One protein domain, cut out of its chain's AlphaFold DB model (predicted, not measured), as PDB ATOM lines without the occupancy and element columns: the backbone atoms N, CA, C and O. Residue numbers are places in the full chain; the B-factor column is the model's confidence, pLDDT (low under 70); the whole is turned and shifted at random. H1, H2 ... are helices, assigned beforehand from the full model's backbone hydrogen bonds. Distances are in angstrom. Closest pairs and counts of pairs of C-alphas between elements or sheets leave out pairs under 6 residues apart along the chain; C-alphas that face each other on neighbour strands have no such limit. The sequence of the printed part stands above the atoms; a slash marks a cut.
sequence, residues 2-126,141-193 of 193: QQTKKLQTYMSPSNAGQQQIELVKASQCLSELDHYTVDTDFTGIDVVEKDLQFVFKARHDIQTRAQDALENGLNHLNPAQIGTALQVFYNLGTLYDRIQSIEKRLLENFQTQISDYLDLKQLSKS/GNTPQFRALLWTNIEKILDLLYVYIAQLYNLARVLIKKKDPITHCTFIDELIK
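AT A GLANCE: This is residues 2 to 126 and 141 to 193 of the 193 residues of the protein "Hypothetical protein" of Rotaria sp. Silwood1 (UniProt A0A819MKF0). A head of helices, in which H2, H3 and H4 run side by side and H1 folds back on H2, meets one end region of a long two-helix arm, H5 beside H7. The last residues of H3 and the first of H4 pack on H7 near its end, and short H8 sits across that same end of the arm. The printed part has 178 residues with eight named helices, H1 to H8 in chain order, and no named strand; its class is all helix. It is loose, with a radius of gyration of the C-alphas of 22.0 A, and spans 76 by 35 by 35 A.

HOW THE PARTS SIT: Begin with H1, residues 2 to 10, which forms a hairpin with H2, residues 16 to 37; C-alphas 10 and 22 are their closest, 5.1 A apart. H3, residues 46 to 75, touches H2 through its residues 55 to 66, closest at the C-alphas of Leu 23 and Ile 62, 6.6 A, at a steep tilt of 44 degrees. With H4, residues 79 to 91, H2 and H3 make an up-and-down bundle, each helix running against the one before; the C-alphas of Ala 66 and Ala 85, the closest of H3 and H4, are 4.7 A apart. H5, residues 95 to 117, and H4 touch only at the corner, and only just, with 3 pairs of C-alphas within 8 A, Phe 89 and Leu 95 closest at 4.6 A. H7, residues 144 to 177, touches H5 with its residues 153 to 168 alone, opposite ways at a shallow tilt of 8 degrees; the C-alphas of Tyr 117 and Asn 153 are closest, 5.7 A. H4 touches H7 with residues 79 to 83 alone, closest at the C-alphas of Gly 83 and Val 174, 6.3 A. H8, residues 187 to 192, is about perpendicular to H7, at 83 degrees, with the C-alphas of Leu 175 and Phe 187 closest at 5.4 A. H6, residues 120 to 123, is close to H7 but not clearly touching; H3 and H5 are apart. Every O i to N i+4 pair is within hydrogen-bond range in H1, H3, H4, H5, H7 and H8, and 16 of 18 in H2; H6 is too short for such a pair.

IN THESE COORDINATES: Find C-alpha 2 at (-27.412, -8.664, 51.770), where H1 begins. H2 is 31.3 A long, H3 43.9 A and H5 32.9 A. H7, the longest, starts at C-alpha 144, (-74.159, -34.591, 3.298), and runs 49.4 A to C-alpha 177. H8 ends at C-alpha 192, (-39.644, 0.604, 19.272).

THE WHOLE: The C-alphas of Ile 45 and Asn 142, the two farthest apart, are 76.5 A apart. Residues 127 to 140 are not printed; C-alphas 126 and 141 are 13.5 A apart across this cut. Of the links printed whole, none is long. Mean pLDDT of the printed part is 79.6, with 48 residues under 70, among them 10 to 19 and 35 to 49.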
ATOM      1  N   GLN A   2     -26.077  -9.175  51.354       62.34
ATOM      2  CA  GLN A   2     -27.412  -8.664  51.770       62.34
ATOM      3  C   GLN A   2     -28.488  -8.794  50.671       62.34
ATOM      4  O   GLN A   2     -29.610  -9.193  50.972       62.34
ATOM      5  N   GLN A   3     -28.145  -8.514  49.409       61.44
ATOM      6  CA  GLN A   3     -29.065  -8.667  48.269       61.44
ATOM      7  C   GLN A   3     -29.414 -10.145  48.003       61.44
ATOM      8  O   GLN A   3     -30.585 -10.482  47.854       61.44
ATOM      9  N   THR A   4     -28.439 -11.057  48.106       63.72
ATOM     10  CA  THR A   4     -28.663 -12.512  48.002       63.72
ATOM     11  C   THR A   4     -29.676 -13.024  49.040       63.72
ATOM     12  O   THR A   4     -30.563 -13.813  48.718       63.72
ATOM     13  N   LYS A   5     -29.608 -12.524  50.284       69.56
ATOM     14  CA  LYS A   5     -30.565 -12.871  51.354       69.56
ATOM     15  C   LYS A   5     -31.979 -12.331  51.099       69.56
ATOM     16  O   LYS A   5     -32.959 -13.001  51.427       69.56
ATOM     17  N   LYS A   6     -32.110 -11.144  50.495       70.19
ATOM     18  CA  LYS A   6     -33.418 -10.610  50.073       70.19
ATOM     19  C   LYS A   6     -34.040 -11.469  48.971       70.19
ATOM     20  O   LYS A   6     -35.214 -11.810  49.077       70.19
ATOM     21  N   LEU A   7     -33.245 -11.896  47.986       66.06
ATOM     22  CA  LEU A   7     -33.697 -12.799  46.923       66.06
ATOM     23  C   LEU A   7     -34.226 -14.129  47.489       66.06
ATOM     24  O   LEU A   7     -35.304 -14.574  47.109       66.06
ATOM     25  N   GLN A   8     -33.531 -14.715  48.472       68.75
ATOM     26  CA  GLN A   8     -33.994 -15.927  49.169       68.75
ATOM     27  C   GLN A   8     -35.342 -15.733  49.878       68.75
ATOM     28  O   GLN A   8     -36.180 -16.635  49.889       68.75
ATOM     29  N   THR A   9     -35.580 -14.543  50.432       72.44
ATOM     30  CA  THR A   9     -36.848 -14.225  51.102       72.44
ATOM     31  C   THR A   9     -37.991 -14.126  50.090       72.44
ATOM     32  O   THR A   9     -39.064 -14.662  50.339       72.44
ATOM     33  N   TYR A  10     -37.759 -13.527  48.917       67.38
ATOM     34  CA  TYR A  10     -38.769 -13.434  47.851       67.38
ATOM     35  C   TYR A  10     -39.034 -14.757  47.116       67.38
ATOM     36  O   TYR A  10     -40.059 -14.890  46.458       67.38
ATOM     37  N   MET A  11     -38.138 -15.742  47.212       67.44
ATOM     38  CA  MET A  11     -38.334 -17.066  46.601       67.44
ATOM     39  C   MET A  11     -39.058 -18.078  47.507       67.44
ATOM     40  O   MET A  11     -39.393 -19.170  47.039       67.44
ATOM     41  N   SER A  12     -39.301 -17.743  48.777       65.31
ATOM     42  CA  SER A  12     -40.000 -18.610  49.738       65.31
ATOM     43  C   SER A  12     -41.510 -18.705  49.437       65.31
ATOM     44  O   SER A  12     -42.076 -17.777  48.864       65.31
ATOM     45  N   PRO A  13     -42.195 -19.816  49.777       52.44
ATOM     46  CA  PRO A  13     -43.596 -20.017  49.403       52.44
ATOM     47  C   PRO A  13     -44.535 -19.045  50.140       52.44
ATOM     48  O   PRO A  13     -44.564 -19.012  51.368       52.44
ATOM     49  N   SER A  14     -45.323 -18.287  49.374       54.81
ATOM     50  CA  SER A  14     -46.266 -17.256  49.843       54.81
ATOM     51  C   SER A  14     -47.610 -17.381  49.101       54.81
ATOM     52  O   SER A  14     -47.714 -18.153  48.145       54.81
ATOM     53  N   ASN A  15     -48.660 -16.658  49.506       57.88
ATOM     54  CA  ASN A  15     -49.997 -16.752  48.886       57.88
ATOM     55  C   ASN A  15     -50.015 -16.222  47.434       57.88
ATOM     56  O   ASN A  15     -49.230 -15.349  47.081       57.88
ATOM     57  N   ALA A  16     -50.956 -16.667  46.588       57.62
ATOM     58  CA  ALA A  16     -50.961 -16.394  45.136       57.62
ATOM     59  C   ALA A  16     -50.860 -14.902  44.723       57.62
ATOM     60  O   ALA A  16     -50.207 -14.573  43.734       57.62
ATOM     61  N   GLY A  17     -51.474 -13.982  45.478       58.38
ATOM     62  CA  GLY A  17     -51.342 -12.536  45.231       58.38
ATOM     63  C   GLY A  17     -49.985 -11.960  45.659       58.38
ATOM     64  O   GLY A  17     -49.466 -11.047  45.021       58.38
ATOM     65  N   GLN A  18     -49.380 -12.524  46.707       63.59
ATOM     66  CA  GLN A  18     -48.041 -12.158  47.177       63.59
ATOM     67  C   GLN A  18     -46.961 -12.709  46.242       63.59
ATOM     68  O   GLN A  18     -46.024 -11.978  45.933       63.59
ATOM     69  N   GLN A  19     -47.162 -13.904  45.678       69.75
ATOM     70  CA  GLN A  19     -46.248 -14.518  44.706       69.75
ATOM     71  C   GLN A  19     -45.982 -13.619  43.492       69.75
ATOM     72  O   GLN A  19     -44.845 -13.516  43.045       69.75
ATOM     73  N   GLN A  20     -47.002 -12.932  42.964       73.19
ATOM     74  CA  GLN A  20     -46.828 -12.021  41.824       73.19
ATOM     75  C   GLN A  20     -45.974 -10.796  42.178       73.19
ATOM     76  O   GLN A  20     -45.111 -10.387  41.403       73.19
ATOM     77  N   ILE A  21     -46.195 -10.217  43.359       76.00
ATOM     78  CA  ILE A  21     -45.444  -9.053  43.845       76.00
ATOM     79  C   ILE A  21     -43.999  -9.450  44.171       76.00
ATOM     80  O   ILE A  21     -43.063  -8.721  43.843       76.00
ATOM     81  N   GLU A  22     -43.814 -10.602  44.810       78.81
ATOM     82  CA  GLU A  22     -42.506 -11.172  45.134       78.81
ATOM     83  C   GLU A  22     -41.714 -11.498  43.865       78.81
ATOM     84  O   GLU A  22     -40.527 -11.189  43.809       78.81
ATOM     85  N   LEU A  23     -42.370 -12.000  42.811       82.00
ATOM     86  CA  LEU A  23     -41.741 -12.267  41.515       82.00
ATOM     87  C   LEU A  23     -41.183 -10.989  40.869       82.00
ATOM     88  O   LEU A  23     -40.038 -10.973  40.415       82.00
ATOM     89  N   VAL A  24     -41.954  -9.895  40.879       83.38
ATOM     90  CA  VAL A  24     -41.490  -8.595  40.359       83.38
ATOM     91  C   VAL A  24     -40.315  -8.073  41.185       83.38
ATOM     92  O   VAL A  24     -39.288  -7.708  40.616       83.38
ATOM     93  N   LYS A  25     -40.404  -8.109  42.519       82.44
ATOM     94  CA  LYS A  25     -39.305  -7.675  43.402       82.44
ATOM     95  C   LYS A  25     -38.041  -8.515  43.222       82.44
ATOM     96  O   LYS A  25     -36.942  -7.969  43.216       82.44
ATOM     97  N   ALA A  26     -38.187  -9.826  43.046       81.56
ATOM     98  CA  ALA A  26     -37.062 -10.722  42.816       81.56
ATOM     99  C   ALA A  26     -36.379 -10.430  41.472       81.56
ATOM    100  O   ALA A  26     -35.155 -10.358  41.417       81.56
ATOM    101  N   SER A  27     -37.155 -10.173  40.412       83.75
ATOM    102  CA  SER A  27     -36.598  -9.773  39.112       83.75
ATOM    103  C   SER A  27     -35.846  -8.439  39.175       83.75
ATOM    104  O   SER A  27     -34.764  -8.322  38.611       83.75
ATOM    105  N   GLN A  28     -36.356  -7.462  39.930       84.62
ATOM    106  CA  GLN A  28     -35.669  -6.190  40.145       84.62
ATOM    107  C   GLN A  28     -34.352  -6.385  40.912       84.62
ATOM    108  O   GLN A  28     -33.321  -5.864  40.503       84.62
ATOM    109  N   CYS A  29     -34.362  -7.204  41.969       82.44
ATOM    110  CA  CYS A  29     -33.156  -7.552  42.724       82.44
ATOM    111  C   CYS A  29     -32.101  -8.246  41.843       82.44
ATOM    112  O   CYS A  29     -30.915  -7.956  41.974       82.44
ATOM    113  N   LEU A  30     -32.518  -9.118  40.917       83.25
ATOM    114  CA  LEU A  30     -31.614  -9.715  39.928       83.25
ATOM    115  C   LEU A  30     -31.028  -8.684  38.963       83.25
ATOM    116  O   LEU A  30     -29.840  -8.739  38.676       83.25
ATOM    117  N   SER A  31     -31.842  -7.740  38.504       82.81
ATOM    118  CA  SER A  31     -31.404  -6.687  37.577       82.81
ATOM    119  C   SER A  31     -30.370  -5.769  38.239       82.81
ATOM    120  O   SER A  31     -29.369  -5.401  37.634       82.81
ATOM    121  N   GLU A  32     -30.576  -5.449  39.522       80.25
ATOM    122  CA  GLU A  32     -29.584  -4.752  40.343       80.25
ATOM    123  C   GLU A  32     -28.303  -5.582  40.497       80.25
ATOM    124  O   GLU A  32     -27.211  -5.042  40.362       80.25
ATOM    125  N   LEU A  33     -28.416  -6.890  40.762       76.19
ATOM    126  CA  LEU A  33     -27.259  -7.782  40.898       76.19
ATOM    127  C   LEU A  33     -26.434  -7.863  39.611       76.19
ATOM    128  O   LEU A  33     -25.214  -7.778  39.711       76.19
ATOM    129  N   ASP A  34     -27.075  -7.967  38.443       75.38
ATOM    130  CA  ASP A  34     -26.396  -7.951  37.141       75.38
ATOM    131  C   ASP A  34     -25.581  -6.665  36.952       75.38
ATOM    132  O   ASP A  34     -24.435  -6.707  36.514       75.38
ATOM    133  N   HIS A  35     -26.139  -5.514  37.335       69.38
ATOM    134  CA  HIS A  35     -25.427  -4.242  37.233       69.38
ATOM    135  C   HIS A  35     -24.143  -4.220  38.080       69.38
ATOM    136  O   HIS A  35     -23.139  -3.658  37.657       69.38
ATOM    137  N   TYR A  36     -24.144  -4.868  39.250       65.56
ATOM    138  CA  TYR A  36     -22.962  -4.943  40.115       65.56
ATOM    139  C   TYR A  36     -21.947  -6.017  39.693       65.56
ATOM    140  O   TYR A  36     -20.781  -5.928  40.081       65.56
ATOM    141  N   THR A  37     -22.358  -7.043  38.944       63.97
ATOM    142  CA  THR A  37     -21.477  -8.146  38.523       63.97
ATOM    143  C   THR A  37     -20.806  -7.921  37.173       63.97
ATOM    144  O   THR A  37     -19.765  -8.525  36.932       63.97
ATOM    145  N   VAL A  38     -21.339  -7.043  36.315       61.53
ATOM    146  CA  VAL A  38     -20.760  -6.741  34.990       61.53
ATOM    147  C   VAL A  38     -19.353  -6.126  35.075       61.53
ATOM    148  O   VAL A  38     -18.529  -6.402  34.206       61.53
ATOM    149  N   ASP A  39     -19.036  -5.384  36.142       56.53
ATOM    150  CA  ASP A  39     -17.759  -4.659  36.278       56.53
ATOM    151  C   ASP A  39     -16.745  -5.313  37.238       56.53
ATOM    152  O   ASP A  39     -15.700  -4.727  37.530       56.53
ATOM    153  N   THR A  40     -17.023  -6.515  37.764       57.88
ATOM    154  CA  THR A  40     -16.159  -7.141  38.783       57.88
ATOM    155  C   THR A  40     -15.923  -8.625  38.514       57.88
ATOM    156  O   THR A  40     -16.857  -9.425  38.504       57.88
ATOM    157  N   ASP A  41     -14.655  -9.011  38.356       60.34
ATOM    158  CA  ASP A  41     -14.257 -10.416  38.293       60.34
ATOM    159  C   ASP A  41     -14.232 -11.014  39.709       60.34
ATOM    160  O   ASP A  41     -13.433 -10.621  40.559       60.34
ATOM    161  N   PHE A  42     -15.147 -11.947  39.971       63.81
ATOM    162  CA  PHE A  42     -15.262 -12.650  41.251       63.81
ATOM    163  C   PHE A  42     -14.681 -14.072  41.215       63.81
ATOM    164  O   PHE A  42     -14.918 -14.860  42.138       63.81
ATOM    165  N   THR A  43     -13.948 -14.434  40.158       61.00
ATOM    166  CA  THR A  43     -13.332 -15.760  40.046       61.00
ATOM    167  C   THR A  43     -12.322 -16.003  41.179       61.00
ATOM    168  O   THR A  43     -11.534 -15.135  41.547       61.00
ATOM    169  N   GLY A  44     -12.370 -17.194  41.790       57.50
ATOM    170  CA  GLY A  44     -11.456 -17.594  42.872       57.50
ATOM    171  C   GLY A  44     -11.929 -17.311  44.306       57.50
ATOM    172  O   GLY A  44     -11.195 -17.609  45.247       57.50
ATOM    173  N   ILE A  45     -13.145 -16.785  44.506       67.25
ATOM    174  CA  ILE A  45     -13.751 -16.626  45.838       67.25
ATOM    175  C   ILE A  45     -14.906 -17.629  46.002       67.25
ATOM    176  O   ILE A  45     -16.032 -17.356  45.587       67.25
ATOM    177  N   ASP A  46     -14.656 -18.760  46.675       64.44
ATOM    178  CA  ASP A  46     -15.610 -19.883  46.852       64.44
ATOM    179  C   ASP A  46     -17.009 -19.467  47.348       64.44
ATOM    180  O   ASP A  46     -18.032 -20.065  47.002       64.44
ATOM    181  N   VAL A  47     -17.075 -18.445  48.208       61.34
ATOM    182  CA  VAL A  47     -18.343 -17.932  48.755       61.34
ATOM    183  C   VAL A  47     -19.142 -17.184  47.686       61.34
ATOM    184  O   VAL A  47     -20.368 -17.280  47.661       61.34
ATOM    185  N   VAL A  48     -18.463 -16.469  46.789       66.44
ATOM    186  CA  VAL A  48     -19.110 -15.713  45.711       66.44
ATOM    187  C   VAL A  48     -19.548 -16.647  44.590       66.44
ATOM    188  O   VAL A  48     -20.625 -16.459  44.039       66.44
ATOM    189  N   GLU A  49     -18.796 -17.710  44.313       69.56
ATOM    190  CA  GLU A  49     -19.175 -18.702  43.303       69.56
ATOM    191  C   GLU A  49     -20.491 -19.421  43.653       69.56
ATOM    192  O   GLU A  49     -21.372 -19.571  42.802       69.56
ATOM    193  N   LYS A  50     -20.692 -19.782  44.928       72.19
ATOM    194  CA  LYS A  50     -21.969 -20.345  45.409       72.19
ATOM    195  C   LYS A  50     -23.125 -19.346  45.311       72.19
ATOM    196  O   LYS A  50     -24.231 -19.728  44.924       72.19
ATOM    197  N   ASP A  51     -22.876 -18.077  45.636       72.12
ATOM    198  CA  ASP A  51     -23.866 -17.004  45.496       72.12
ATOM    199  C   ASP A  51     -24.231 -16.776  44.013       72.12
ATOM    200  O   ASP A  51     -25.410 -16.627  43.694       72.12
ATOM    201  N   LEU A  52     -23.259 -16.831  43.094       72.38
ATOM    202  CA  LEU A  52     -23.484 -16.712  41.649       72.38
ATOM    203  C   LEU A  52     -24.303 -17.886  41.098       72.38
ATOM    204  O   LEU A  52     -25.267 -17.664  40.367       72.38
ATOM    205  N   GLN A  53     -23.996 -19.128  41.488       78.62
ATOM    206  CA  GLN A  53     -24.801 -20.296  41.103       78.62
ATOM    207  C   GLN A  53     -26.261 -20.165  41.564       78.62
ATOM    208  O   GLN A  53     -27.187 -20.487  40.814       78.62
ATOM    209  N   PHE A  54     -26.484 -19.656  42.779       80.38
ATOM    210  CA  PHE A  54     -27.830 -19.372  43.273       80.38
ATOM    211  C   PHE A  54     -28.530 -18.288  42.442       80.38
ATOM    212  O   PHE A  54     -29.694 -18.462  42.091       80.38
ATOM    213  N   VAL A  55     -27.830 -17.211  42.078       79.81
ATOM    214  CA  VAL A  55     -28.359 -16.136  41.220       79.81
ATOM    215  C   VAL A  55     -28.763 -16.667  39.843       79.81
ATOM    216  O   VAL A  55     -29.869 -16.375  39.387       79.81
ATOM    217  N   PHE A  56     -27.940 -17.510  39.211       79.38
ATOM    218  CA  PHE A  56     -28.287 -18.149  37.937       79.38
ATOM    219  C   PHE A  56     -29.547 -19.009  38.047       79.38
ATOM    220  O   PHE A  56     -30.456 -18.891  37.221       79.38
ATOM    221  N   LYS A  57     -29.637 -19.840  39.092       83.12
ATOM    222  CA  LYS A  57     -30.820 -20.672  39.333       83.12
ATOM    223  C   LYS A  57     -32.066 -19.823  39.592       83.12
ATOM    224  O   LYS A  57     -33.110 -20.076  39.001       83.12
ATOM    225  N   ALA A  58     -31.945 -18.785  40.416       81.50
ATOM    226  CA  ALA A  58     -33.033 -17.862  40.703       81.50
ATOM    227  C   ALA A  58     -33.516 -17.139  39.440       81.50
ATOM    228  O   ALA A  58     -34.723 -17.011  39.239       81.50
ATOM    229  N   ARG A  59     -32.600 -16.717  38.555       83.81
ATOM    230  CA  ARG A  59     -32.953 -16.116  37.260       83.81
ATOM    231  C   ARG A  59     -33.771 -17.076  36.411       83.81
ATOM    232  O   ARG A  59     -34.828 -16.684  35.921       83.81
ATOM    233  N   HIS A  60     -33.310 -18.315  36.274       85.69
ATOM    234  CA  HIS A  60     -34.031 -19.333  35.519       85.69
ATOM    235  C   HIS A  60     -35.427 -19.592  36.107       85.69
ATOM    236  O   HIS A  60     -36.419 -19.546  35.382       85.69
ATOM    237  N   ASP A  61     -35.528 -19.769  37.426       86.44
ATOM    238  CA  ASP A  61     -36.803 -20.000  38.112       86.44
ATOM    239  C   ASP A  61     -37.780 -18.826  37.918       86.44
ATOM    240  O   ASP A  61     -38.970 -19.035  37.673       86.44
ATOM    241  N   ILE A  62     -37.294 -17.583  37.999       89.25
ATOM    242  CA  ILE A  62     -38.107 -16.374  37.803       89.25
ATOM    243  C   ILE A  62     -38.571 -16.256  36.352       89.25
ATOM    244  O   ILE A  62     -39.738 -15.938  36.118       89.25
ATOM    245  N   GLN A  63     -37.703 -16.548  35.380       88.56
ATOM    246  CA  GLN A  63     -38.069 -16.557  33.962       88.56
ATOM    247  C   GLN A  63     -39.149 -17.600  33.660       88.56
ATOM    248  O   GLN A  63     -40.120 -17.282  32.973       88.56
ATOM    249  N   THR A  64     -39.017 -18.810  34.205       90.12
ATOM    250  CA  THR A  64     -40.009 -19.881  34.041       90.12
ATOM    251  C   THR A  64     -41.351 -19.484  34.655       90.12
ATOM    252  O   THR A  64     -42.371 -19.506  33.973       90.12
ATOM    253  N   ARG A  65     -41.361 -18.984  35.897       89.00
ATOM    254  CA  ARG A  65     -42.598 -18.528  36.559       89.00
ATOM    255  C   ARG A  65     -43.258 -17.353  35.840       89.00
ATOM    256  O   ARG A  65     -44.482 -17.290  35.771       89.00
ATOM    257  N   ALA A  66     -42.469 -16.414  35.319       90.88
ATOM    258  CA  ALA A  66     -42.991 -15.309  34.520       90.88
ATOM    259  C   ALA A  66     -43.616 -15.814  33.219       90.88
ATOM    260  O   ALA A  66     -44.662 -15.309  32.812       90.88
ATOM    261  N   GLN A  67     -43.025 -16.836  32.596       91.31
ATOM    262  CA  GLN A  67     -43.602 -17.441  31.407       91.31
ATOM    263  C   GLN A  67     -44.927 -18.134  31.705       91.31
ATOM    264  O   GLN A  67     -45.908 -17.870  31.013       91.31
ATOM    265  N   ASP A  68     -44.982 -18.952  32.753       91.06
ATOM    266  CA  ASP A  68     -46.215 -19.624  33.161       91.06
ATOM    267  C   ASP A  68     -47.308 -18.601  33.496       91.06
ATOM    268  O   ASP A  68     -48.468 -18.752  33.108       91.06
ATOM    269  N   ALA A  69     -46.948 -17.514  34.186       90.81
ATOM    270  CA  ALA A  69     -47.872 -16.425  34.491       90.81
ATOM    271  C   ALA A  69     -48.387 -15.729  33.222       90.81
ATOM    272  O   ALA A  69     -49.566 -15.378  33.160       90.81
ATOM    273  N   LEU A  70     -47.537 -15.551  32.207       91.88
ATOM    274  CA  LEU A  70     -47.935 -14.945  30.941       91.88
ATOM    275  C   LEU A  70     -48.850 -15.859  30.132       91.88
ATOM    276  O   LEU A  70     -49.862 -15.398  29.616       91.88
ATOM    277  N   GLU A  71     -48.534 -17.149  30.044       91.88
ATOM    278  CA  GLU A  71     -49.370 -18.129  29.345       91.88
ATOM    279  C   GLU A  71     -50.742 -18.259  29.990       91.88
ATOM    280  O   GLU A  71     -51.761 -18.154  29.307       91.88
ATOM    281  N   ASN A  72     -50.784 -18.393  31.316       91.38
ATOM    282  CA  ASN A  72     -52.037 -18.398  32.058       91.38
ATOM    283  C   ASN A  72     -52.795 -17.079  31.884       91.38
ATOM    284  O   ASN A  72     -54.009 -17.098  31.674       91.38
ATOM    285  N   GLY A  73     -52.083 -15.951  31.906       91.81
ATOM    286  CA  GLY A  73     -52.655 -14.630  31.680       91.81
ATOM    287  C   GLY A  73     -53.291 -14.487  30.297       91.81
ATOM    288  O   GLY A  73     -54.394 -13.959  30.194       91.81
ATOM    289  N   LEU A  74     -52.642 -14.989  29.245       92.50
ATOM    290  CA  LEU A  74     -53.174 -14.973  27.881       92.50
ATOM    291  C   LEU A  74     -54.363 -15.926  27.733       92.50
ATOM    292  O   LEU A  74     -55.408 -15.513  27.237       92.50
ATOM    293  N   ASN A  75     -54.252 -17.161  28.227       91.69
ATOM    294  CA  ASN A  75     -55.313 -18.166  28.120       91.69
ATOM    295  C   ASN A  75     -56.608 -17.745  28.835       91.69
ATOM    296  O   ASN A  75     -57.697 -18.042  28.355       91.69
ATOM    297  N   HIS A  76     -56.496 -17.025  29.955       93.19
ATOM    298  CA  HIS A  76     -57.643 -16.557  30.744       93.19
ATOM    299  C   HIS A  76     -57.960 -15.069  30.539       93.19
ATOM    300  O   HIS A  76     -58.779 -14.515  31.271       93.19
ATOM    301  N   LEU A  77     -57.301 -14.403  29.582       90.56
ATOM    302  CA  LEU A  77     -57.444 -12.967  29.305       90.56
ATOM    303  C   LEU A  77     -57.311 -12.093  30.569       90.56
ATOM    304  O   LEU A  77     -58.031 -11.110  30.744       90.56
ATOM    305  N   ASN A  78     -56.393 -12.455  31.471       90.62
ATOM    306  CA  ASN A  78     -56.170 -11.776  32.743       90.62
ATOM    307  C   ASN A  78     -55.094 -10.678  32.598       90.62
ATOM    308  O   ASN A  78     -53.894 -10.976  32.633       90.62
ATOM    309  N   PRO A  79     -55.478  -9.389  32.504       87.38
ATOM    310  CA  PRO A  79     -54.532  -8.302  32.258       87.38
ATOM    311  C   PRO A  79     -53.557  -8.074  33.418       87.38
ATOM    312  O   PRO A  79     -52.458  -7.571  33.192       87.38
ATOM    313  N   ALA A  80     -53.929  -8.440  34.650       87.69
ATOM    314  CA  ALA A  80     -53.047  -8.301  35.804       87.69
ATOM    315  C   ALA A  80     -51.876  -9.289  35.718       87.69
ATOM    316  O   ALA A  80     -50.727  -8.881  35.861       87.69
ATOM    317  N   GLN A  81     -52.155 -10.557  35.396       88.50
ATOM    318  CA  GLN A  81     -51.124 -11.587  35.215       88.50
ATOM    319  C   GLN A  81     -50.209 -11.283  34.026       88.50
ATOM    320  O   GLN A  81     -48.988 -11.314  34.184       88.50
ATOM    321  N   ILE A  82     -50.790 -10.903  32.879       91.25
ATOM    322  CA  ILE A  82     -50.028 -10.459  31.699       91.25
ATOM    323  C   ILE A  82     -49.116  -9.297  32.097       91.25
ATOM    324  O   ILE A  82     -47.911  -9.338  31.869       91.25
ATOM    325  N   GLY A  83     -49.668  -8.279  32.763       89.69
ATOM    326  CA  GLY A  83     -48.902  -7.130  33.215       89.69
ATOM    327  C   GLY A  83     -47.737  -7.524  34.121       89.69
ATOM    328  O   GLY A  83     -46.627  -7.031  33.922       89.69
ATOM    329  N   THR A  84     -47.966  -8.361  35.132       89.62
ATOM    330  CA  THR A  84     -46.920  -8.825  36.058       89.62
ATOM    331  C   THR A  84     -45.795  -9.539  35.311       89.62
ATOM    332  O   THR A  84     -44.633  -9.204  35.516       89.62
ATOM    333  N   ALA A  85     -46.122 -10.464  34.409       90.88
ATOM    334  CA  ALA A  85     -45.115 -11.191  33.645       90.88
ATOM    335  C   ALA A  85     -44.295 -10.268  32.733       90.88
ATOM    336  O   ALA A  85     -43.068 -10.335  32.733       90.88
ATOM    337  N   LEU A  86     -44.951  -9.346  32.020       91.12
ATOM    338  CA  LEU A  86     -44.259  -8.366  31.177       91.12
ATOM    339  C   LEU A  86     -43.321  -7.462  31.986       91.12
ATOM    340  O   LEU A  86     -42.230  -7.154  31.523       91.12
ATOM    341  N   GLN A  87     -43.702  -7.095  33.213       88.56
ATOM    342  CA  GLN A  87     -42.826  -6.340  34.110       88.56
ATOM    343  C   GLN A  87     -41.570  -7.124  34.488       88.56
ATOM    344  O   GLN A  87     -40.484  -6.557  34.530       88.56
ATOM    345  N   VAL A  88     -41.706  -8.424  34.749       90.56
ATOM    346  CA  VAL A  88     -40.558  -9.288  35.045       90.56
ATOM    347  C   VAL A  88     -39.628  -9.371  33.836       90.56
ATOM    348  O   VAL A  88     -38.420  -9.233  33.997       90.56
ATOM    349  N   PHE A  89     -40.167  -9.537  32.625       90.50
ATOM    350  CA  PHE A  89     -39.349  -9.562  31.409       90.50
ATOM    351  C   PHE A  89     -38.672  -8.222  31.115       90.50
ATOM    352  O   PHE A  89     -37.524  -8.221  30.681       90.50
ATOM    353  N   TYR A  90     -39.344  -7.102  31.389       87.38
ATOM    354  CA  TYR A  90     -38.742  -5.773  31.293       87.38
ATOM    355  C   TYR A  90     -37.559  -5.630  32.250       87.38
ATOM    356  O   TYR A  90     -36.462  -5.305  31.810       87.38
ATOM    357  N   ASN A  91     -37.753  -5.969  33.528       88.25
ATOM    358  CA  ASN A  91     -36.693  -5.903  34.532       88.25
ATOM    359  C   ASN A  91     -35.480  -6.746  34.103       88.25
ATOM    360  O   ASN A  91     -34.354  -6.269  34.108       88.25
ATOM    361  N   LEU A  92     -35.717  -7.976  33.637       87.44
ATOM    362  CA  LEU A  92     -34.655  -8.885  33.199       87.44
ATOM    363  C   LEU A  92     -34.029  -8.536  31.834       87.44
ATOM    364  O   LEU A  92     -33.151  -9.280  31.388       87.44
ATOM    365  N   GLY A  93     -34.486  -7.473  31.165       85.94
ATOM    366  CA  GLY A  93     -33.987  -7.043  29.857       85.94
ATOM    367  C   GLY A  93     -34.354  -7.975  28.697       85.94
ATOM    368  O   GLY A  93     -33.707  -7.936  27.659       85.94
ATOM    369  N   THR A  94     -35.367  -8.834  28.852       88.44
ATOM    370  CA  THR A  94     -35.761  -9.845  27.848       88.44
ATOM    371  C   THR A  94     -37.149  -9.608  27.250       88.44
ATOM    372  O   THR A  94     -37.721 -10.498  26.618       88.44
ATOM    373  N   LEU A  95     -37.724  -8.418  27.454       88.88
ATOM    374  CA  LEU A  95     -39.079  -8.088  27.008       88.88
ATOM    375  C   LEU A  95     -39.249  -8.233  25.490       88.88
ATOM    376  O   LEU A  95     -40.187  -8.900  25.056       88.88
ATOM    377  N   TYR A  96     -38.347  -7.643  24.700       87.44
ATOM    378  CA  TYR A  96     -38.427  -7.653  23.237       87.44
ATOM    379  C   TYR A  96     -38.439  -9.075  22.671       87.44
ATOM    380  O   TYR A  96     -39.396  -9.472  21.999       87.44
ATOM    381  N   ASP A  97     -37.436  -9.874  23.041       88.06
ATOM    382  CA  ASP A  97     -37.317 -11.270  22.619       88.06
ATOM    383  C   ASP A  97     -38.555 -12.082  23.011       88.06
ATOM    384  O   ASP A  97     -39.032 -12.929  22.249       88.06
ATOM    385  N   ARG A  98     -39.119 -11.806  24.196       89.56
ATOM    386  CA  ARG A  98     -40.317 -12.500  24.664       89.56
ATOM    387  C   ARG A  98     -41.538 -12.169  23.821       89.56
ATOM    388  O   ARG A  98     -42.280 -13.086  23.473       89.56
ATOM    389  N   ILE A  99     -41.760 -10.897  23.498       89.62
ATOM    390  CA  ILE A  99     -42.899 -10.483  22.672       89.62
ATOM    391  C   ILE A  99     -42.797 -11.096  21.277       89.62
ATOM    392  O   ILE A  99     -43.747 -11.749  20.846       89.62
ATOM    393  N   GLN A 100     -41.629 -11.010  20.636       89.62
ATOM    394  CA  GLN A 100     -41.385 -11.637  19.331       89.62
ATOM    395  C   GLN A 100     -41.637 -13.152  19.364       89.62
ATOM    396  O   GLN A 100     -42.305 -13.708  18.489       89.62
ATOM    397  N   SER A 101     -41.163 -13.831  20.413       90.81
ATOM    398  CA  SER A 101     -41.396 -15.265  20.605       90.81
ATOM    399  C   SER A 101     -42.887 -15.608  20.720       90.81
ATOM    400  O   SER A 101     -43.338 -16.605  20.154       90.81
ATOM    401  N   ILE A 102     -43.672 -14.784  21.421       89.94
ATOM    402  CA  ILE A 102     -45.111 -15.012  21.602       89.94
ATOM    403  C   ILE A 102     -45.871 -14.778  20.306       89.94
ATOM    404  O   ILE A 102     -46.691 -15.618  19.950       89.94
ATOM    405  N   GLU A 103     -45.604 -13.677  19.605       89.31
ATOM    406  CA  GLU A 103     -46.250 -13.374  18.325       89.31
ATOM    407  C   GLU A 103     -46.015 -14.503  17.321       89.31
ATOM    408  O   GLU A 103     -46.969 -15.040  16.751       89.31
ATOM    409  N   LYS A 104     -44.756 -14.940  17.195       91.94
ATOM    410  CA  LYS A 104     -44.380 -16.070  16.348       91.94
ATOM    411  C   LYS A 104     -45.108 -17.350  16.757       91.94
ATOM    412  O   LYS A 104     -45.737 -17.986  15.917       91.94
ATOM    413  N   ARG A 105     -45.088 -17.700  18.045       92.19
ATOM    414  CA  ARG A 105     -45.746 -18.910  18.559       92.19
ATOM    415  C   ARG A 105     -47.255 -18.898  18.324       92.19
ATOM    416  O   ARG A 105     -47.825 -19.926  17.971       92.19
ATOM    417  N   LEU A 106     -47.920 -17.763  18.546       89.06
ATOM    418  CA  LEU A 106     -49.361 -17.641  18.318       89.06
ATOM    419  C   LEU A 106     -49.692 -17.852  16.838       89.06
ATOM    420  O   LEU A 106     -50.621 -18.599  16.532       89.06
ATOM    421  N   LEU A 107     -48.899 -17.274  15.933       91.00
ATOM    422  CA  LEU A 107     -49.070 -17.442  14.491       91.00
ATOM    423  C   LEU A 107     -48.816 -18.886  14.033       91.00
ATOM    424  O   LEU A 107     -49.641 -19.447  13.314       91.00
ATOM    425  N   GLU A 108     -47.714 -19.503  14.466       93.88
ATOM    426  CA  GLU A 108     -47.359 -20.886  14.117       93.88
ATOM    427  C   GLU A 108     -48.407 -21.884  14.626       93.88
ATOM    428  O   GLU A 108     -48.850 -22.764  13.881       93.88
ATOM    429  N   ASN A 109     -48.870 -21.716  15.868       91.31
ATOM    430  CA  ASN A 109     -49.907 -22.571  16.439       91.31
ATOM    431  C   ASN A 109     -51.241 -22.408  15.704       91.31
ATOM    432  O   ASN A 109     -51.919 -23.402  15.449       91.31
ATOM    433  N   PHE A 110     -51.608 -21.178  15.337       90.88
ATOM    434  CA  PHE A 110     -52.820 -20.911  14.566       90.88
ATOM    435  C   PHE A 110     -52.760 -21.552  13.171       90.88
ATOM    436  O   PHE A 110     -53.700 -22.234  12.766       90.88
ATOM    437  N   GLN A 111     -51.637 -21.406  12.459       91.44
ATOM    438  CA  GLN A 111     -51.429 -22.017  11.140       91.44
ATOM    439  C   GLN A 111     -51.451 -23.548  11.191       91.44
ATOM    440  O   GLN A 111     -52.066 -24.183  10.330       91.44
ATOM    441  N   THR A 112     -50.813 -24.136  12.206       92.38
ATOM    442  CA  THR A 112     -50.789 -25.590  12.410       92.38
ATOM    443  C   THR A 112     -52.199 -26.112  12.669       92.38
ATOM    444  O   THR A 112     -52.667 -26.988  11.951       92.38
ATOM    445  N   GLN A 113     -52.930 -25.499  13.605       89.19
ATOM    446  CA  GLN A 113     -54.290 -25.923  13.933       89.19
ATOM    447  C   GLN A 113     -55.249 -25.772  12.750       89.19
ATOM    448  O   GLN A 113     -56.017 -26.690  12.476       89.19
ATOM    449  N   ILE A 114     -55.191 -24.669  11.996       89.50
ATOM    450  CA  ILE A 114     -55.997 -24.530  10.772       89.50
ATOM    451  C   ILE A 114     -55.678 -25.640   9.773       89.50
ATOM    452  O   ILE A 114     -56.598 -26.221   9.197       89.50
ATOM    453  N   SER A 115     -54.392 -25.930   9.563       89.19
ATOM    454  CA  SER A 115     -53.967 -26.988   8.642       89.19
ATOM    455  C   SER A 115     -54.510 -28.348   9.077       89.19
ATOM    456  O   SER A 115     -54.995 -29.098   8.234       89.19
ATOM    457  N   ASP A 116     -54.531 -28.622  10.383       87.25
ATOM    458  CA  ASP A 116     -55.090 -29.851  10.951       87.25
ATOM    459  C   ASP A 116     -56.613 -29.940  10.762       87.25
ATOM    460  O   ASP A 116     -57.126 -30.974  10.329       87.25
ATOM    461  N   TYR A 117     -57.362 -28.857  11.013       85.50
ATOM    462  CA  TYR A 117     -58.818 -28.836  10.787       85.50
ATOM    463  C   TYR A 117     -59.198 -28.897   9.300       85.50
ATOM    464  O   TYR A 117     -60.304 -29.333   8.966       85.50
ATOM    465  N   LEU A 118     -58.304 -28.475   8.404       82.31
ATOM    466  CA  LEU A 118     -58.497 -28.519   6.954       82.31
ATOM    467  C   LEU A 118     -57.858 -29.747   6.285       82.31
ATOM    468  O   LEU A 118     -57.999 -29.893   5.068       82.31
ATOM    469  N   ASP A 119     -57.213 -30.661   7.023       80.56
ATOM    470  CA  ASP A 119     -56.682 -31.901   6.444       80.56
ATOM    471  C   ASP A 119     -57.815 -32.889   6.113       80.56
ATOM    472  O   ASP A 119     -58.215 -33.781   6.870       80.56
ATOM    473  N   LEU A 120     -58.325 -32.732   4.894       64.69
ATOM    474  CA  LEU A 120     -59.415 -33.504   4.302       64.69
ATOM    475  C   LEU A 120     -59.123 -35.015   4.225       64.69
ATOM    476  O   LEU A 120     -60.060 -35.807   4.089       64.69
ATOM    477  N   LYS A 121     -57.855 -35.446   4.343       62.06
ATOM    478  CA  LYS A 121     -57.475 -36.870   4.343       62.06
ATOM    479  C   LYS A 121     -57.901 -37.596   5.619       62.06
ATOM    480  O   LYS A 121     -58.020 -38.822   5.599       62.06
ATOM    481  N   GLN A 122     -58.138 -36.877   6.715       56.66
ATOM    482  CA  GLN A 122     -58.714 -37.449   7.937       56.66
ATOM    483  C   GLN A 122     -60.247 -37.528   7.857       56.66
ATOM    484  O   GLN A 122     -60.844 -38.476   8.365       56.66
ATOM    485  N   LEU A 123     -60.875 -36.602   7.124       55.91
ATOM    486  CA  LEU A 123     -62.324 -36.539   6.900       55.91
ATOM    487  C   LEU A 123     -62.880 -37.738   6.115       55.91
ATOM    488  O   LEU A 123     -64.012 -38.164   6.340       55.91
ATOM    489  N   SER A 124     -62.095 -38.275   5.178       57.56
ATOM    490  CA  SER A 124     -62.533 -39.305   4.227       57.56
ATOM    491  C   SER A 124     -62.283 -40.751   4.674       57.56
ATOM    492  O   SER A 124     -62.676 -41.674   3.963       57.56
ATOM    493  N   LYS A 125     -61.621 -40.982   5.821       54.25
ATOM    494  CA  LYS A 125     -61.246 -42.331   6.306       54.25
ATOM    495  C   LYS A 125     -62.369 -43.093   7.019       54.25
ATOM    496  O   LYS A 125     -62.179 -44.250   7.372       54.25
ATOM    497  N   SER A 126     -63.546 -42.501   7.201       48.00
ATOM    498  CA  SER A 126     -64.667 -43.108   7.940       48.00
ATOM    499  C   SER A 126     -65.486 -44.145   7.154       48.00
ATOM    500  O   SER A 126     -66.594 -44.486   7.568       48.00
ATOM    501  N   GLY A 141     -66.503 -35.341  -2.048       59.91
ATOM    502  CA  GLY A 141     -66.776 -33.941  -1.717       59.91
ATOM    503  C   GLY A 141     -68.250 -33.523  -1.715       59.91
ATOM    504  O   GLY A 141     -68.548 -32.410  -1.294       59.91
ATOM    505  N   ASN A 142     -69.192 -34.368  -2.158       64.62
ATOM    506  CA  ASN A 142     -70.607 -33.979  -2.266       64.62
ATOM    507  C   ASN A 142     -71.552 -34.745  -1.327       64.62
ATOM    508  O   ASN A 142     -72.771 -34.699  -1.495       64.62
ATOM    509  N   THR A 143     -71.011 -35.466  -0.342       78.88
ATOM    510  CA  THR A 143     -71.848 -36.177   0.634       78.88
ATOM    511  C   THR A 143     -72.377 -35.216   1.710       78.88
ATOM    512  O   THR A 143     -71.646 -34.324   2.147       78.88
ATOM    513  N   PRO A 144     -73.629 -35.378   2.181       78.44
ATOM    514  CA  PRO A 144     -74.159 -34.591   3.298       78.44
ATOM    515  C   PRO A 144     -73.273 -34.655   4.551       78.44
ATOM    516  O   PRO A 144     -73.087 -33.646   5.223       78.44
ATOM    517  N   GLN A 145     -72.670 -35.818   4.823       77.62
ATOM    518  CA  GLN A 145     -71.752 -36.027   5.945       77.62
ATOM    519  C   GLN A 145     -70.471 -35.199   5.801       77.62
ATOM    520  O   GLN A 145     -70.043 -34.567   6.762       77.62
ATOM    521  N   PHE A 146     -69.884 -35.160   4.600       78.88
ATOM    522  CA  PHE A 146     -68.716 -34.327   4.315       78.88
ATOM    523  C   PHE A 146     -69.019 -32.843   4.534       78.88
ATOM    524  O   PHE A 146     -68.243 -32.147   5.179       78.88
ATOM    525  N   ARG A 147     -70.175 -32.367   4.051       81.88
ATOM    526  CA  ARG A 147     -70.603 -30.970   4.227       81.88
ATOM    527  C   ARG A 147     -70.809 -30.609   5.698       81.88
ATOM    528  O   ARG A 147     -70.351 -29.553   6.118       81.88
ATOM    529  N   ALA A 148     -71.463 -31.480   6.470       84.25
ATOM    530  CA  ALA A 148     -71.672 -31.267   7.903       84.25
ATOM    531  C   ALA A 148     -70.338 -31.175   8.658       84.25
ATOM    532  O   ALA A 148     -70.133 -30.265   9.453       84.25
ATOM    533  N   LEU A 149     -69.403 -32.076   8.361       83.31
ATOM    534  CA  LEU A 149     -68.104 -32.114   9.020       83.31
ATOM    535  C   LEU A 149     -67.196 -30.940   8.609       83.31
ATOM    536  O   LEU A 149     -66.529 -30.357   9.458       83.31
ATOM    537  N   LEU A 150     -67.228 -30.537   7.334       85.00
ATOM    538  CA  LEU A 150     -66.579 -29.310   6.868       85.00
ATOM    539  C   LEU A 150     -67.111 -28.085   7.621       85.00
ATOM    540  O   LEU A 150     -66.324 -27.263   8.077       85.00
ATOM    541  N   TRP A 151     -68.434 -27.978   7.767       89.06
ATOM    542  CA  TRP A 151     -69.064 -26.875   8.488       89.06
ATOM    543  C   TRP A 151     -68.606 -26.818   9.949       89.06
ATOM    544  O   TRP A 151     -68.130 -25.781  10.396       89.06
ATOM    545  N   THR A 152     -68.626 -27.950  10.657       89.69
ATOM    546  CA  THR A 152     -68.103 -28.039  12.030       89.69
ATOM    547  C   THR A 152     -66.622 -27.658  12.123       89.69
ATOM    548  O   THR A 152     -66.203 -27.045  13.104       89.69
ATOM    549  N   ASN A 153     -65.800 -27.999  11.128       89.69
ATOM    550  CA  ASN A 153     -64.396 -27.587  11.118       89.69
ATOM    551  C   ASN A 153     -64.242 -26.079  10.883       89.69
ATOM    552  O   ASN A 153     -63.388 -25.461  11.512       89.69
ATOM    553  N   ILE A 154     -65.081 -25.472  10.039       90.25
ATOM    554  CA  ILE A 154     -65.115 -24.013   9.857       90.25
ATOM    555  C   ILE A 154     -65.512 -23.318  11.163       90.25
ATOM    556  O   ILE A 154     -64.850 -22.360  11.549       90.25
ATOM    557  N   GLU A 155     -66.536 -23.812  11.865       92.56
ATOM    558  CA  GLU A 155     -66.940 -23.279  13.176       92.56
ATOM    559  C   GLU A 155     -65.766 -23.303  14.164       92.56
ATOM    560  O   GLU A 155     -65.419 -22.271  14.734       92.56
ATOM    561  N   LYS A 156     -65.055 -24.435  14.264       91.69
ATOM    562  CA  LYS A 156     -63.855 -24.554  15.108       91.69
ATOM    563  C   LYS A 156     -62.745 -23.580  14.716       91.69
ATOM    564  O   LYS A 156     -62.104 -23.004  15.588       91.69
ATOM    565  N   ILE A 157     -62.501 -23.386  13.419       92.38
ATOM    566  CA  ILE A 157     -61.493 -22.430  12.939       92.38
ATOM    567  C   ILE A 157     -61.878 -20.995  13.320       92.38
ATOM    568  O   ILE A 157     -61.010 -20.220  13.719       92.38
ATOM    569  N   LEU A 158     -63.160 -20.635  13.217       93.31
ATOM    570  CA  LEU A 158     -63.652 -19.314  13.610       93.31
ATOM    571  C   LEU A 158     -63.529 -19.089  15.122       93.31
ATOM    572  O   LEU A 158     -63.070 -18.024  15.536       93.31
ATOM    573  N   ASP A 159     -63.858 -20.098  15.930       93.44
ATOM    574  CA  ASP A 159     -63.667 -20.048  17.382       93.44
ATOM    575  C   ASP A 159     -62.187 -19.858  17.738       93.44
ATOM    576  O   ASP A 159     -61.839 -19.013  18.565       93.44
ATOM    577  N   LEU A 160     -61.290 -20.582  17.063       92.25
ATOM    578  CA  LEU A 160     -59.850 -20.420  17.248       92.25
ATOM    579  C   LEU A 160     -59.382 -19.027  16.851       92.25
ATOM    580  O   LEU A 160     -58.678 -18.383  17.627       92.25
ATOM    581  N   LEU A 161     -59.795 -18.536  15.683       92.81
ATOM    582  CA  LEU A 161     -59.467 -17.187  15.229       92.81
ATOM    583  C   LEU A 161     -59.871 -16.148  16.281       92.81
ATOM    584  O   LEU A 161     -59.072 -15.273  16.617       92.81
ATOM    585  N   TYR A 162     -61.076 -16.271  16.843       93.69
ATOM    586  CA  TYR A 162     -61.535 -15.389  17.909       93.69
ATOM    587  C   TYR A 162     -60.625 -15.453  19.145       93.69
ATOM    588  O   TYR A 162     -60.205 -14.408  19.649       93.69
ATOM    589  N   VAL A 163     -60.265 -16.656  19.606       92.62
ATOM    590  CA  VAL A 163     -59.367 -16.842  20.759       92.62
ATOM    591  C   VAL A 163     -58.003 -16.190  20.514       92.62
ATOM    592  O   VAL A 163     -57.540 -15.418  21.356       92.62
ATOM    593  N   TYR A 164     -57.374 -16.432  19.361       91.94
ATOM    594  CA  TYR A 164     -56.065 -15.856  19.033       91.94
ATOM    595  C   TYR A 164     -56.106 -14.327  18.931       91.94
ATOM    596  O   TYR A 164     -55.229 -13.651  19.477       91.94
ATOM    597  N   ILE A 165     -57.146 -13.765  18.305       92.12
ATOM    598  CA  ILE A 165     -57.345 -12.310  18.241       92.12
ATOM    599  C   ILE A 165     -57.521 -11.731  19.648       92.12
ATOM    600  O   ILE A 165     -56.912 -10.711  19.969       92.12
ATOM    601  N   ALA A 166     -58.313 -12.375  20.510       92.31
ATOM    602  CA  ALA A 166     -58.528 -11.912  21.877       92.31
ATOM    603  C   ALA A 166     -57.228 -11.913  22.699       92.31
ATOM    604  O   ALA A 166     -56.978 -10.964  23.450       92.31
ATOM    605  N   GLN A 167     -56.382 -12.935  22.541       92.56
ATOM    606  CA  GLN A 167     -55.074 -13.014  23.200       92.56
ATOM    607  C   GLN A 167     -54.132 -11.901  22.727       92.56
ATOM    608  O   GLN A 167     -53.599 -11.162  23.559       92.56
ATOM    609  N   LEU A 168     -53.981 -11.727  21.407       91.81
ATOM    610  CA  LEU A 168     -53.156 -10.665  20.817       91.81
ATOM    611  C   LEU A 168     -53.640  -9.275  21.231       91.81
ATOM    612  O   LEU A 168     -52.842  -8.433  21.639       91.81
ATOM    613  N   TYR A 169     -54.953  -9.044  21.199       90.88
ATOM    614  CA  TYR A 169     -55.542  -7.776  21.611       90.88
ATOM    615  C   TYR A 169     -55.254  -7.462  23.083       90.88
ATOM    616  O   TYR A 169     -54.876  -6.338  23.412       90.88
ATOM    617  N   ASN A 170     -55.405  -8.438  23.984       89.25
ATOM    618  CA  ASN A 170     -55.117  -8.224  25.402       89.25
ATOM    619  C   ASN A 170     -53.627  -7.981  25.655       89.25
ATOM    620  O   ASN A 170     -53.295  -7.090  26.440       89.25
ATOM    621  N   LEU A 171     -52.745  -8.703  24.960       90.06
ATOM    622  CA  LEU A 171     -51.304  -8.476  25.019       90.06
ATOM    623  C   LEU A 171     -50.947  -7.052  24.573       90.06
ATOM    624  O   LEU A 171     -50.356  -6.299  25.347       90.06
ATOM    625  N   ALA A 172     -51.383  -6.650  23.377       87.06
ATOM    626  CA  ALA A 172     -51.143  -5.318  22.824       87.06
ATOM    627  C   ALA A 172     -51.713  -4.215  23.727       87.06
ATOM    628  O   ALA A 172     -51.046  -3.227  24.030       87.06
ATOM    629  N   ARG A 173     -52.933  -4.402  24.243       89.25
ATOM    630  CA  ARG A 173     -53.571  -3.458  25.168       89.25
ATOM    631  C   ARG A 173     -52.761  -3.266  26.448       89.25
ATOM    632  O   ARG A 173     -52.679  -2.137  26.933       89.25
ATOM    633  N   VAL A 174     -52.201  -4.334  27.021       87.31
ATOM    634  CA  VAL A 174     -51.355  -4.226  28.220       87.31
ATOM    635  C   VAL A 174     -50.023  -3.562  27.878       87.31
ATOM    636  O   VAL A 174     -49.620  -2.673  28.619       87.31
ATOM    637  N   LEU A 175     -49.390  -3.911  26.755       84.69
ATOM    638  CA  LEU A 175     -48.142  -3.282  26.299       84.69
ATOM    639  C   LEU A 175     -48.277  -1.763  26.112       84.69
ATOM    640  O   LEU A 175     -47.409  -1.011  26.542       84.69
ATOM    641  N   ILE A 176     -49.391  -1.306  25.533       82.31
ATOM    642  CA  ILE A 176     -49.658   0.124  25.314       82.31
ATOM    643  C   ILE A 176     -49.922   0.853  26.637       82.31
ATOM    644  O   ILE A 176     -49.482   1.982  26.841       82.31
ATOM    645  N   LYS A 177     -50.705   0.243  27.535       78.56
ATOM    646  CA  LYS A 177     -51.172   0.921  28.753       78.56
ATOM    647  C   LYS A 177     -50.181   0.852  29.904       78.56
ATOM    648  O   LYS A 177     -50.231   1.710  30.786       78.56
ATOM    649  N   LYS A 178     -49.349  -0.186  29.954       76.25
ATOM    650  CA  LYS A 178     -48.449  -0.407  31.077       76.25
ATOM    651  C   LYS A 178     -47.204   0.460  30.921       76.25
ATOM    652  O   LYS A 178     -46.496   0.398  29.920       76.25
ATOM    653  N   LYS A 179     -46.972   1.275  31.947       71.38
ATOM    654  CA  LYS A 179     -45.737   2.022  32.148       71.38
ATOM    655  C   LYS A 179     -44.918   1.314  33.203       71.38
ATOM    656  O   LYS A 179     -45.480   0.841  34.195       71.38
ATOM    657  N   ASP A 180     -43.619   1.267  32.982       66.56
ATOM    658  CA  ASP A 180     -42.698   0.818  34.003       66.56
ATOM    659  C   ASP A 180     -42.795   1.753  35.228       66.56
ATOM    660  O   ASP A 180     -42.744   2.977  35.069       66.56
ATOM    661  N   PRO A 181     -42.977   1.227  36.451       61.62
ATOM    662  CA  PRO A 181     -43.151   2.051  37.644       61.62
ATOM    663  C   PRO A 181     -41.901   2.843  38.049       61.62
ATOM    664  O   PRO A 181     -42.026   3.736  38.881       61.62
ATOM    665  N   ILE A 182     -40.721   2.523  37.504       62.16
ATOM    666  CA  ILE A 182     -39.445   3.144  37.888       62.16
ATOM    667  C   ILE A 182     -39.000   4.161  36.830       62.16
ATOM    668  O   ILE A 182     -38.680   5.301  37.150       62.16
ATOM    669  N   THR A 183     -39.011   3.766  35.562       62.56
ATOM    670  CA  THR A 183     -38.555   4.570  34.419       62.56
ATOM    671  C   THR A 183     -39.674   5.387  33.772       62.56
ATOM    672  O   THR A 183     -39.395   6.289  32.990       62.56
ATOM    673  N   HIS A 184     -40.944   5.098  34.085       68.38
ATOM    674  CA  HIS A 184     -42.144   5.704  33.489       68.38
ATOM    675  C   HIS A 184     -42.283   5.561  31.960       68.38
ATOM    676  O   HIS A 184     -43.287   6.023  31.402       68.38
ATOM    677  N   CYS A 185     -41.346   4.884  31.292       68.38
ATOM    678  CA  CYS A 185     -41.442   4.514  29.886       68.38
ATOM    679  C   CYS A 185     -42.580   3.509  29.685       68.38
ATOM    680  O   CYS A 185     -42.821   2.638  30.531       68.38
ATOM    681  N   THR A 186     -43.316   3.636  28.580       73.94
ATOM    682  CA  THR A 186     -44.257   2.576  28.208       73.94
ATOM    683  C   THR A 186     -43.480   1.390  27.656       73.94
ATOM    684  O   THR A 186     -42.421   1.551  27.052       73.94
ATOM    685  N   PHE A 187     -44.011   0.183  27.839       75.75
ATOM    686  CA  PHE A 187     -43.377  -1.007  27.269       75.75
ATOM    687  C   PHE A 187     -43.319  -0.954  25.742       75.75
ATOM    688  O   PHE A 187     -42.402  -1.514  25.156       75.75
ATOM    689  N   ILE A 188     -44.257  -0.254  25.097       71.38
ATOM    690  CA  ILE A 188     -44.226  -0.076  23.647       71.38
ATOM    691  C   ILE A 188     -43.097   0.858  23.194       71.38
ATOM    692  O   ILE A 188     -42.480   0.574  22.174       71.38
ATOM    693  N   ASP A 189     -42.763   1.902  23.962       72.31
ATOM    694  CA  ASP A 189     -41.617   2.769  23.648       72.31
ATOM    695  C   ASP A 189     -40.302   1.986  23.692       72.31
ATOM    696  O   ASP A 189     -39.413   2.232  22.885       72.31
ATOM    697  N   GLU A 190     -40.183   1.025  24.612       70.75
ATOM    698  CA  GLU A 190     -39.000   0.163  24.705       70.75
ATOM    699  C   GLU A 190     -38.914  -0.846  23.553       70.75
ATOM    700  O   GLU A 190     -37.823  -1.168  23.106       70.75
ATOM    701  N   LEU A 191     -40.051  -1.319  23.034       70.00
ATOM    702  CA  LEU A 191     -40.084  -2.227  21.882       70.00
ATOM    703  C   LEU A 191     -39.766  -1.536  20.544       70.00
ATOM    704  O   LEU A 191     -39.501  -2.228  19.563       70.00
ATOM    705  N   ILE A 192     -39.868  -0.204  20.485       69.06
ATOM    706  CA  ILE A 192     -39.644   0.604  19.272       69.06
ATOM    707  C   ILE A 192     -38.193   1.117  19.183       69.06
ATOM    708  O   ILE A 192     -37.764   1.518  18.099       69.06
ATOM    709  N   LYS A 193     -37.448   1.120  20.295       58.72
ATOM    710  CA  LYS A 193     -36.019   1.467  20.327       58.72
ATOM    711  C   LYS A 193     -35.158   0.367  19.715       58.72
ATOM    712  O   LYS A 193     -34.160   0.747  19.064       58.72
TER     713      LYS A 193